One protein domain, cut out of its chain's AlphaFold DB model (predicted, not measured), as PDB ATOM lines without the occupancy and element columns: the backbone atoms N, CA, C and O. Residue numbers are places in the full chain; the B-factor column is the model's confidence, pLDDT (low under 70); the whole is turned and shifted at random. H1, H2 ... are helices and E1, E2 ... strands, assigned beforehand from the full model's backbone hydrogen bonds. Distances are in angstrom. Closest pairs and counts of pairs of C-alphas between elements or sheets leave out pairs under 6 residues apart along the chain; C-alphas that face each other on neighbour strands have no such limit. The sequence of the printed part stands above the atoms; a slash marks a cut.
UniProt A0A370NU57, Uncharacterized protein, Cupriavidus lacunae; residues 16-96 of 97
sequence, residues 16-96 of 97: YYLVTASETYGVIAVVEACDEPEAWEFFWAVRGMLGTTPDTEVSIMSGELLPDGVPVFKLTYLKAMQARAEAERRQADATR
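This is residues 16 to 96 of the 97 residues of an uncharacterized protein of Cupriavidus lacunae (UniProt A0A370NU57). A small three-stranded sheet with helix H1 packed over one face makes a compact body, and from it residues 79 to 96, of which 79 to 94 belong to H2, stick out as a long straight arm. The arm makes the length: the C-alphas span 51 by 27 by 24 A, while the body without it spans 28 by 22 by 20 A. The printed part has 81 residues, with two named helices and three named strands in the order E1, E2, H1, E3, H2, of mixed class. The sheet's order is E2, E1, E3, all antiparallel. The whole is loose and elongated, with a radius of gyration of the C-alphas of 15.1 A.

Begin at E1, residues 16 to 21, the inner strand of the sheet. A tight link leads to E2, residues 25 to 33, an edge strand that forms a hairpin with E1, antiparallel at 149 degrees; look for N 17 and O 31, 2.8 A apart, within hydrogen-bond range. After another tight link comes H1, residues 36 to 46, which is on the sheet; the closest C-alphas of H1 and E2 are those of Ala 39 and Ala 33, 5.2 A apart. E3, residues 58 to 62, is the other edge strand, antiparallel to E1 at 156 degrees, with N 18 and O 61 within hydrogen-bond range at 2.8 A. E2, H1 and E3 form a split strand-helix-strand unit, two strands running the same way with E1 between them in the sheet, and its crossover is right-handed. H1 on one face of the sheet gives two layers, one of helix and one of strands. The sheet is only just strongly twisted, its C-alphas lying up to 4.4 A off its best plane. Farther along, residues 72 to 73 pair in parallel with residues 30 to 31 of E2. H2, residues 75 to 94, only grazes the sheet with its residues 75 to 76; the closest C-alphas of H2 and E2 are those of Leu 75 and Glu 32, 5.7 A apart. H1 and H2 are near each other, with 6 pairs of C-alphas within 10 A. In H1 and H2 every O i to N i+4 pair is within hydrogen-bond range.

Find C-alpha 16 at (111.561, 133.637, 152.878); from there E1 runs 16.4 A to C-alpha 21. E2 measures 22.4 A, H1 15.3 A and E3 13.6 A. H2 runs 28.7 A from C-alpha 75 at (121.110, 137.030, 152.280) to C-alpha 94 at (148.219, 145.552, 156.154).

The two C-alphas farthest apart are those of Thr 24 and Arg 96, 51.5 A. The printed part has no cut. The links from H1 to E3 and from E3 to H2 are long, with 11 and 12 residues. The mean pLDDT of the printed part is 80.7; residues 23 to 25, 64 and 92 to 96 are under 70.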
ATOM      1  N   TYR A  16     111.669 133.138 151.520       88.88
ATOM      2  CA  TYR A  16     111.561 133.637 152.878       88.88
ATOM      3  C   TYR A  16     111.159 132.511 153.829       88.88
ATOM      4  O   TYR A  16     110.240 131.732 153.568       88.88
ATOM      5  N   TYR A  17     111.861 132.449 154.950       90.75
ATOM      6  CA  TYR A  17     111.624 131.531 156.046       90.75
ATOM      7  C   TYR A  17     111.248 132.336 157.285       90.75
ATOM      8  O   TYR A  17     111.967 133.244 157.707       90.75
ATOM      9  N   LEU A  18     110.091 132.021 157.852       90.25
ATOM     10  CA  LEU A  18     109.567 132.634 159.059       90.25
ATOM     11  C   LEU A  18     110.191 131.946 160.266       90.25
ATOM     12  O   LEU A  18     110.118 130.724 160.390       90.25
ATOM     13  N   VAL A  19     110.768 132.739 161.159       89.50
ATOM     14  CA  VAL A  19     111.314 132.290 162.436       89.50
ATOM     15  C   VAL A  19     110.291 132.607 163.517       89.50
ATOM     16  O   VAL A  19     109.908 133.762 163.703       89.50
ATOM     17  N   THR A  20     109.849 131.586 164.236       88.69
ATOM     18  CA  THR A  20     108.862 131.682 165.322       88.69
ATOM     19  C   THR A  20     109.500 131.239 166.630       88.69
ATOM     20  O   THR A  20     110.324 130.327 166.622       88.69
ATOM     21  N   ALA A  21     109.156 131.891 167.740       83.94
ATOM     22  CA  ALA A  21     109.661 131.540 169.065       83.94
ATOM     23  C   ALA A  21     108.516 130.976 169.909       83.94
ATOM     24  O   ALA A  21     107.660 131.733 170.342       83.94
ATOM     25  N   SER A  22     108.512 129.671 170.186       74.00
ATOM     26  CA  SER A  22     107.399 128.945 170.820       74.00
ATOM     27  C   SER A  22     106.078 129.025 170.026       74.00
ATOM     28  O   SER A  22     105.809 129.973 169.297       74.00
ATOM     29  N   GLU A  23     105.189 128.042 170.194       57.91
ATOM     30  CA  GLU A  23     103.856 128.038 169.560       57.91
ATOM     31  C   GLU A  23     102.979 129.247 169.949       57.91
ATOM     32  O   GLU A  23     101.965 129.522 169.311       57.91
ATOM     33  N   THR A  24     103.361 129.977 171.004       56.88
ATOM     34  CA  THR A  24     102.552 131.057 171.590       56.88
ATOM     35  C   THR A  24     103.000 132.454 171.152       56.88
ATOM     36  O   THR A  24     102.190 133.382 171.181       56.88
ATOM     37  N   TYR A  25     104.265 132.632 170.754       60.44
ATOM     38  CA  TYR A  25     104.782 133.931 170.321       60.44
ATOM     39  C   TYR A  25     104.961 133.906 168.805       60.44
ATOM     40  O   TYR A  25     105.565 133.002 168.239       60.44
ATOM     41  N   GLY A  26     104.355 134.887 168.136       77.44
ATOM     42  CA  GLY A  26     104.318 134.971 166.679       77.44
ATOM     43  C   GLY A  26     105.698 135.059 166.016       77.44
ATOM     44  O   GLY A  26     106.747 134.917 166.639       77.44
ATOM     45  N   VAL A  27     105.697 135.309 164.709       86.88
ATOM     46  CA  VAL A  27     106.934 135.423 163.928       86.88
ATOM     47  C   VAL A  27     107.829 136.527 164.508       86.88
ATOM     48  O   VAL A  27     107.419 137.683 164.588       86.88
ATOM     49  N   ILE A  28     109.050 136.163 164.900       87.62
ATOM     50  CA  ILE A  28     110.043 137.068 165.500       87.62
ATOM     51  C   ILE A  28     111.033 137.620 164.474       87.62
ATOM     52  O   ILE A  28     111.616 138.682 164.682       87.62
ATOM     53  N   ALA A  29     111.228 136.907 163.365       89.25
ATOM     54  CA  ALA A  29     112.092 137.318 162.271       89.25
ATOM     55  C   ALA A  29     111.695 136.613 160.975       89.25
ATOM     56  O   ALA A  29     111.068 135.553 160.989       89.25
ATOM     57  N   VAL A  30     112.122 137.177 159.853       89.62
ATOM     58  CA  VAL A  30     112.127 136.488 158.567       89.62
ATOM     59  C   VAL A  30     113.552 136.438 158.046       89.62
ATOM     60  O   VAL A  30     114.222 137.466 158.009       89.62
ATOM     61  N   VAL A  31     114.004 135.269 157.606       89.81
ATOM     62  CA  VAL A  31     115.303 135.097 156.948       89.81
ATOM     63  C   VAL A  31     115.100 134.696 155.492       89.81
ATOM     64  O   VAL A  31     114.203 133.926 155.162       89.81
ATOM     65  N   GLU A  32     115.903 135.254 154.601       89.81
ATOM     66  CA  GLU A  32     115.975 134.828 153.208       89.81
ATOM     67  C   GLU A  32     117.064 133.763 153.051       89.81
ATOM     68  O   GLU A  32     118.209 134.001 153.439       89.81
ATOM     69  N   ALA A  33     116.717 132.621 152.459       88.94
ATOM     70  CA  ALA A  33     117.646 131.522 152.202       88.94
ATOM     71  C   ALA A  33     117.233 130.705 150.966       88.94
ATOM     72  O   ALA A  33     116.067 130.719 150.555       88.94
ATOM     73  N   CYS A  34     118.173 129.981 150.365       88.50
ATOM     74  CA  CYS A  34     117.928 129.066 149.247       88.50
ATOM     75  C   CYS A  34     117.210 127.790 149.712       88.50
ATOM     76  O   CYS A  34     116.336 127.251 149.018       88.50
ATOM     77  N   ASP A  35     117.569 127.321 150.907       88.62
ATOM     78  CA  ASP A  35     117.039 126.124 151.540       88.62
ATOM     79  C   ASP A  35     116.900 126.277 153.065       88.62
ATOM     80  O   ASP A  35     117.274 127.285 153.664       88.62
ATOM     81  N   GLU A  36     116.271 125.280 153.689       88.81
ATOM     82  CA  GLU A  36     116.005 125.284 155.129       88.81
ATOM     83  C   GLU A  36     117.285 125.159 155.981       88.81
ATOM     84  O   GLU A  36     117.396 125.894 156.963       88.81
ATOM     85  N   PRO A  37     118.277 124.309 155.636       90.06
ATOM     86  CA  PRO A  37     119.571 124.317 156.319       90.06
ATOM     87  C   PRO A  37     120.254 125.693 156.338       90.06
ATOM     88  O   PRO A  37     120.710 126.130 157.395       90.06
ATOM     89  N   GLU A  38     120.287 126.410 155.212       87.38
ATOM     90  CA  GLU A  38     120.845 127.766 155.142       87.38
ATOM     91  C   GLU A  38     120.034 128.754 155.998       87.38
ATOM     92  O   GLU A  38     120.616 129.599 156.682       87.38
ATOM     93  N   ALA A  39     118.704 128.617 156.041       89.56
ATOM     94  CA  ALA A  39     117.854 129.421 156.921       89.56
ATOM     95  C   ALA A  39     118.195 129.215 158.409       89.56
ATOM     96  O   ALA A  39     118.218 130.182 159.176       89.56
ATOM     97  N   TRP A  40     118.494 127.978 158.817       89.19
ATOM     98  CA  TRP A  40     118.931 127.658 160.177       89.19
ATOM     99  C   TRP A  40     120.285 128.275 160.512       89.19
ATOM    100  O   TRP A  40     120.405 128.938 161.542       89.19
ATOM    101  N   GLU A  41     121.285 128.108 159.647       87.25
ATOM    102  CA  GLU A  41     122.605 128.733 159.816       87.25
ATOM    103  C   GLU A  41     122.488 130.257 159.953       87.25
ATOM    104  O   GLU A  41     123.099 130.873 160.832       87.25
ATOM    105  N   PHE A  42     121.629 130.869 159.136       86.06
ATOM    106  CA  PHE A  42     121.341 132.294 159.214       86.06
ATOM    107  C   PHE A  42     120.725 132.650 160.570       86.06
ATOM    108  O   PHE A  42     121.246 133.524 161.268       86.06
ATOM    109  N   PHE A  43     119.655 131.965 160.979       87.19
ATOM    110  CA  PHE A  43     119.026 132.191 162.279       87.19
ATOM    111  C   PHE A  43     120.055 132.134 163.416       87.19
ATOM    112  O   PHE A  43     120.097 133.050 164.237       87.19
ATOM    113  N   TRP A  44     120.935 131.129 163.429       86.19
ATOM    114  CA  TRP A  44     121.989 131.002 164.436       86.19
ATOM    115  C   TRP A  44     122.945 132.196 164.456       86.19
ATOM    116  O   TRP A  44     123.288 132.681 165.537       86.19
ATOM    117  N   ALA A  45     123.317 132.719 163.288       83.62
ATOM    118  CA  ALA A  45     124.182 133.890 163.175       83.62
ATOM    119  C   ALA A  45     123.531 135.176 163.718       83.62
ATOM    120  O   ALA A  45     124.217 136.009 164.311       83.62
ATOM    121  N   VAL A  46     122.214 135.344 163.547       82.44
ATOM    122  CA  VAL A  46     121.486 136.550 163.997       82.44
ATOM    123  C   VAL A  46     120.779 136.382 165.338       82.44
ATOM    124  O   VAL A  46     120.270 137.360 165.887       82.44
ATOM    125  N   ARG A  47     120.786 135.177 165.915       84.50
ATOM    126  CA  ARG A  47     120.117 134.831 167.176       84.50
ATOM    127  C   ARG A  47     120.411 135.825 168.300       84.50
ATOM    128  O   ARG A  47     119.505 136.253 169.010       84.50
ATOM    129  N   GLY A  48     121.676 136.225 168.436       79.31
ATOM    130  CA  GLY A  48     122.104 137.190 169.452       79.31
ATOM    131  C   GLY A  48     121.487 138.582 169.276       79.31
ATOM    132  O   GLY A  48     121.218 139.258 170.264       79.31
ATOM    133  N   MET A  49     121.202 138.994 168.037       82.31
ATOM    134  CA  MET A  49     120.536 140.269 167.737       82.31
ATOM    135  C   MET A  49     119.033 140.219 168.018       82.31
ATOM    136  O   MET A  49     118.438 141.244 168.339       82.31
ATOM    137  N   LEU A  50     118.425 139.036 167.910       80.62
ATOM    138  CA  LEU A  50     116.997 138.821 168.158       80.62
ATOM    139  C   LEU A  50     116.649 138.750 169.650       80.62
ATOM    140  O   LEU A  50     115.475 138.667 169.998       80.62
ATOM    141  N   GLY A  51     117.647 138.756 170.541       75.44
ATOM    142  CA  GLY A  51     117.429 138.670 171.987       75.44
ATOM    143  C   GLY A  51     116.837 137.334 172.447       75.44
ATOM    144  O   GLY A  51     116.403 137.220 173.591       75.44
ATOM    145  N   THR A  52     116.813 136.317 171.581       75.69
ATOM    146  CA  THR A  52     116.333 134.977 171.933       75.69
ATOM    147  C   THR A  52     117.325 134.300 172.873       75.69
ATOM    148  O   THR A  52     118.524 134.250 172.584       75.69
ATOM    149  N   THR A  53     116.832 133.756 173.983       76.69
ATOM    150  CA  THR A  53     117.660 133.014 174.941       76.69
ATOM    151  C   THR A  53     118.013 131.628 174.395       76.69
ATOM    152  O   THR A  53     117.279 131.115 173.547       76.69
ATOM    153  N   PRO A  54     119.094 130.991 174.890       72.50
ATOM    154  CA  PRO A  54     119.481 129.624 174.539       72.50
ATOM    155  C   PRO A  54     118.353 128.595 174.597       72.50
ATOM    156  O   PRO A  54     118.288 127.733 173.722       72.50
ATOM    157  N   ASP A  55     117.444 128.761 175.552       78.25
ATOM    158  CA  ASP A  55     116.341 127.838 175.834       78.25
ATOM    159  C   ASP A  55     115.050 128.178 175.073       78.25
ATOM    160  O   ASP A  55     114.034 127.509 175.240       78.25
ATOM    161  N   THR A  56     115.057 129.236 174.254       80.81
ATOM    162  CA  THR A  56     113.902 129.572 173.414       80.81
ATOM    163  C   THR A  56     113.730 128.494 172.348       80.81
ATOM    164  O   THR A  56     114.601 128.330 171.492       80.81
ATOM    165  N   GLU A  57     112.602 127.790 172.386       84.50
ATOM    166  CA  GLU A  57     112.195 126.884 171.316       84.50
ATOM    167  C   GLU A  57     111.901 127.697 170.056       84.50
ATOM    168  O   GLU A  57     111.108 128.640 170.087       84.50
ATOM    169  N   VAL A  58     112.564 127.358 168.953       85.50
ATOM    170  CA  VAL A  58     112.430 128.074 167.685       85.50
ATOM    171  C   VAL A  58     112.021 127.107 166.595       85.50
ATOM    172  O   VAL A  58     112.551 126.003 166.504       85.50
ATOM    173  N   SER A  59     111.087 127.543 165.758       88.19
ATOM    174  CA  SER A  59     110.671 126.829 164.555       88.19
ATOM    175  C   SER A  59     110.854 127.715 163.332       88.19
ATOM    176  O   SER A  59     110.525 128.907 163.357       88.19
ATOM    177  N   ILE A  60     111.369 127.115 162.260       89.81
ATOM    178  CA  ILE A  60     111.554 127.749 160.958       89.81
ATOM    179  C   ILE A  60     110.572 127.113 159.976       89.81
ATOM    180  O   ILE A  60     110.488 125.893 159.873       89.81
ATOM    181  N   MET A  61     109.825 127.937 159.247       88.12
ATOM    182  CA  MET A  61     108.878 127.474 158.231       88.12
ATOM    183  C   MET A  61     108.956 128.339 156.982       88.12
ATOM    184  O   MET A  61     109.088 129.558 157.072       88.12
ATOM    185  N   SER A  62     108.859 127.730 155.801       84.81
ATOM    186  CA  SER A  62     108.771 128.492 154.554       84.81
ATOM    187  C   SER A  62     107.497 129.338 154.555       84.81
ATOM    188  O   SER A  62     106.408 128.800 154.761       84.81
ATOM    189  N   GLY A  63     107.619 130.638 154.302       76.56
ATOM    190  CA  GLY A  63     106.487 131.558 154.252       76.56
ATOM    191  C   GLY A  63     106.494 132.388 152.979       76.56
ATOM    192  O   GLY A  63     107.492 133.014 152.638       76.56
ATOM    193  N   GLU A  64     105.357 132.428 152.285       68.75
ATOM    194  CA  GLU A  64     105.166 133.302 151.118       68.75
ATOM    195  C   GLU A  64     104.773 134.732 151.522       68.75
ATOM    196  O   GLU A  64     104.962 135.680 150.758       68.75
ATOM    197  N   LEU A  65     104.240 134.898 152.736       70.50
ATOM    198  CA  LEU A  65     103.797 136.177 153.278       70.50
ATOM    199  C   LEU A  65     104.754 136.678 154.355       70.50
ATOM    200  O   LEU A  65     104.981 136.012 155.362       70.50
ATOM    201  N   LEU A  66     105.255 137.895 154.146       76.50
ATOM    202  CA  LEU A  66     106.049 138.627 155.122       76.50
ATOM    203  C   LEU A  66     105.109 139.298 156.135       76.50
ATOM    204  O   LEU A  66     104.343 140.183 155.735       76.50
ATOM    205  N   PRO A  67     105.121 138.888 157.417       77.12
ATOM    206  CA  PRO A  67     104.358 139.573 158.449       77.12
ATOM    207  C   PRO A  67     104.859 141.011 158.619       77.12
ATOM    208  O   PRO A  67     106.060 141.281 158.585       77.12
ATOM    209  N   ASP A  68     103.917 141.936 158.785       79.62
ATOM    210  CA  ASP A  68     104.224 143.354 158.947       79.62
ATOM    211  C   ASP A  68     104.886 143.622 160.310       79.62
ATOM    212  O   ASP A  68     104.561 142.976 161.308       79.62
ATOM    213  N   GLY A  69     105.825 144.568 160.355       81.56
ATOM    214  CA  GLY A  69     106.549 144.942 161.576       81.56
ATOM    215  C   GLY A  69     107.599 143.938 162.080       81.56
ATOM    216  O   GLY A  69     108.180 144.167 163.139       81.56
ATOM    217  N   VAL A  70     107.874 142.859 161.340       85.38
ATOM    218  CA  VAL A  70     108.889 141.850 161.693       85.38
ATOM    219  C   VAL A  70     110.203 142.129 160.950       85.38
ATOM    220  O   VAL A  70     110.173 142.447 159.757       85.38
ATOM    221  N   PRO A  71     111.376 142.016 161.606       86.69
ATOM    222  CA  PRO A  71     112.654 142.221 160.935       86.69
ATOM    223  C   PRO A  71     112.893 141.164 159.849       86.69
ATOM    224  O   PRO A  71     112.779 139.963 160.096       86.69
ATOM    225  N   VAL A  72     113.263 141.625 158.650       87.06
ATOM    226  CA  VAL A  72     113.613 140.772 157.506       87.06
ATOM    227  C   VAL A  72     115.115 140.829 157.266       87.06
ATOM    228  O   VAL A  72     115.677 141.894 157.003       87.06
ATOM    229  N   PHE A  73     115.761 139.672 157.301       87.06
ATOM    230  CA  PHE A  73     117.186 139.515 157.071       87.06
ATOM    231  C   PHE A  73     117.417 138.915 155.688       87.06
ATOM    232  O   PHE A  73     117.131 137.743 155.449       87.06
ATOM    233  N   LYS A  74     117.931 139.735 154.765       85.94
ATOM    234  CA  LYS A  74     118.260 139.282 153.409       85.94
ATOM    235  C   LYS A  74     119.667 138.722 153.319       85.94
ATOM    236  O   LYS A  74     120.602 139.292 153.894       85.94
ATOM    237  N   LEU A  75     119.828 137.685 152.507       80.06
ATOM    238  CA  LEU A  75     121.110 137.030 152.280       80.06
ATOM    239  C   LEU A  75     122.112 137.994 151.633       80.06
ATOM    240  O   LEU A  75     123.275 138.055 152.034       80.06
ATOM    241  N   THR A  76     121.655 138.828 150.694       80.25
ATOM    242  CA  THR A  76     122.493 139.850 150.044       80.25
ATOM    243  C   THR A  76     123.094 140.831 151.055       80.25
ATOM    244  O   THR A  76     124.268 141.188 150.943       80.25
ATOM    245  N   TYR A  77     122.327 141.254 152.069       76.00
ATOM    246  CA  TYR A  77     122.833 142.181 153.087       76.00
ATOM    247  C   TYR A  77     123.890 141.526 153.973       76.00
ATOM    248  O   TYR A  77     124.914 142.150 154.249       76.00
ATOM    249  N   LEU A  78     123.697 140.265 154.370       74.00
ATOM    250  CA  LEU A  78     124.727 139.524 155.097       74.00
ATOM    251  C   LEU A  78     126.011 139.382 154.282       74.00
ATOM    252  O   LEU A  78     127.083 139.693 154.798       74.00
ATOM    253  N   LYS A  79     125.912 138.955 153.016       78.88
ATOM    254  CA  LYS A  79     127.071 138.815 152.119       78.88
ATOM    255  C   LYS A  79     127.841 140.133 152.013       78.88
ATOM    256  O   LYS A  79     129.066 140.144 152.112       78.88
ATOM    257  N   ALA A  80     127.130 141.255 151.886       80.88
ATOM    258  CA  ALA A  80     127.742 142.580 151.867       80.88
ATOM    259  C   ALA A  80     128.445 142.927 153.194       80.88
ATOM    260  O   ALA A  80     129.561 143.450 153.177       80.88
ATOM    261  N   MET A  81     127.833 142.618 154.344       77.12
ATOM    262  CA  MET A  81     128.449 142.842 155.659       77.12
ATOM    263  C   MET A  81     129.685 141.967 155.881       77.12
ATOM    264  O   MET A  81     130.698 142.466 156.368       77.12
ATOM    265  N   GLN A  82     129.642 140.693 155.487       78.00
ATOM    266  CA  GLN A  82     130.785 139.782 155.574       78.00
ATOM    267  C   GLN A  82     131.940 140.244 154.686       78.00
ATOM    268  O   GLN A  82     133.066 140.355 155.163       78.00
ATOM    269  N   ALA A  83     131.659 140.585 153.425       80.31
ATOM    270  CA  ALA A  83     132.670 141.085 152.496       80.31
ATOM    271  C   ALA A  83     133.350 142.354 153.029       80.31
ATOM    272  O   ALA A  83     134.570 142.506 152.926       80.31
ATOM    273  N   ARG A  84     132.572 143.250 153.649       76.81
ATOM    274  CA  ARG A  84     133.100 144.443 154.311       76.81
ATOM    275  C   ARG A  84     133.969 144.091 155.519       76.81
ATOM    276  O   ARG A  84     135.085 144.595 155.607       76.81
ATOM    277  N   ALA A  85     133.501 143.220 156.410       79.06
ATOM    278  CA  ALA A  85     134.265 142.796 157.583       79.06
ATOM    279  C   ALA A  85     135.594 142.122 157.193       79.06
ATOM    280  O   ALA A  85     136.624 142.343 157.828       79.06
ATOM    281  N   GLU A  86     135.603 141.328 156.122       83.00
ATOM    282  CA  GLU A  86     136.820 140.708 155.598       83.00
ATOM    283  C   GLU A  86     137.787 141.740 155.000       83.00
ATOM    284  O   GLU A  86     138.994 141.675 155.239       83.00
ATOM    285  N   ALA A  87     137.265 142.726 154.260       83.81
ATOM    286  CA  ALA A  87     138.065 143.830 153.737       83.81
ATOM    287  C   ALA A  87     138.702 144.661 154.865       83.81
ATOM    288  O   ALA A  87     139.891 144.968 154.793       83.81
ATOM    289  N   GLU A  88     137.946 144.955 155.924       83.31
ATOM    290  CA  GLU A  88     138.435 145.670 157.108       83.31
ATOM    291  C   GLU A  88     139.526 144.873 157.846       83.31
ATOM    292  O   GLU A  88     140.547 145.448 158.223       83.31
ATOM    293  N   ARG A  89     139.388 143.544 157.981       76.88
ATOM    294  CA  ARG A  89     140.446 142.681 158.552       76.88
ATOM    295  C   ARG A  89     141.723 142.698 157.714       76.88
ATOM    296  O   ARG A  89     142.799 142.900 158.267       76.88
ATOM    297  N   ARG A  90     141.611 142.547 156.387       76.69
ATOM    298  CA  ARG A  90     142.766 142.613 155.471       76.69
ATOM    299  C   ARG A  90     143.480 143.962 155.549       76.69
ATOM    300  O   ARG A  90     144.705 144.010 155.501       76.69
ATOM    301  N   GLN A  91     142.725 145.049 155.688       74.38
ATOM    302  CA  GLN A  91     143.285 146.389 155.825       74.38
ATOM    303  C   GLN A  91     143.979 146.590 157.180       74.38
ATOM    304  O   GLN A  91     145.074 147.143 157.212       74.38
ATOM    305  N   ALA A  92     143.390 146.097 158.274       68.56
ATOM    306  CA  ALA A  92     143.991 146.156 159.606       68.56
ATOM    307  C   ALA A  92     145.324 145.391 159.680       68.56
ATOM    308  O   ALA A  92     146.291 145.910 160.244       68.56
ATOM    309  N   ASP A  93     145.396 144.207 159.063       67.69
ATOM    310  CA  ASP A  93     146.633 143.424 158.967       67.69
ATOM    311  C   ASP A  93     147.692 144.124 158.098       67.69
ATOM    312  O   ASP A  93     148.865 144.125 158.458       67.69
ATOM    313  N   ALA A  94     147.295 144.810 157.018       61.31
ATOM    314  CA  ALA A  94     148.219 145.552 156.154       61.31
ATOM    315  C   ALA A  94     148.841 146.799 156.819       61.31
ATOM    316  O   ALA A  94     149.926 147.226 156.429       61.31
ATOM    317  N   THR A  95     148.178 147.391 157.818       58.94
ATOM    318  CA  THR A  95     148.702 148.530 158.605       58.94
ATOM    319  C   THR A  95     149.543 148.131 159.820       58.94
ATOM    320  O   THR A  95     150.120 149.004 160.466       58.94
ATOM    321  N   ARG A  96     149.638 146.837 160.152       58.03
ATOM    322  CA  ARG A  96     150.570 146.310 161.161       58.03
ATOM    323  C   ARG A  96     151.904 145.944 160.500       58.03
ATOM    324  O   ARG A  96     152.260 144.772 160.424       58.03
TER     325      ARG A  96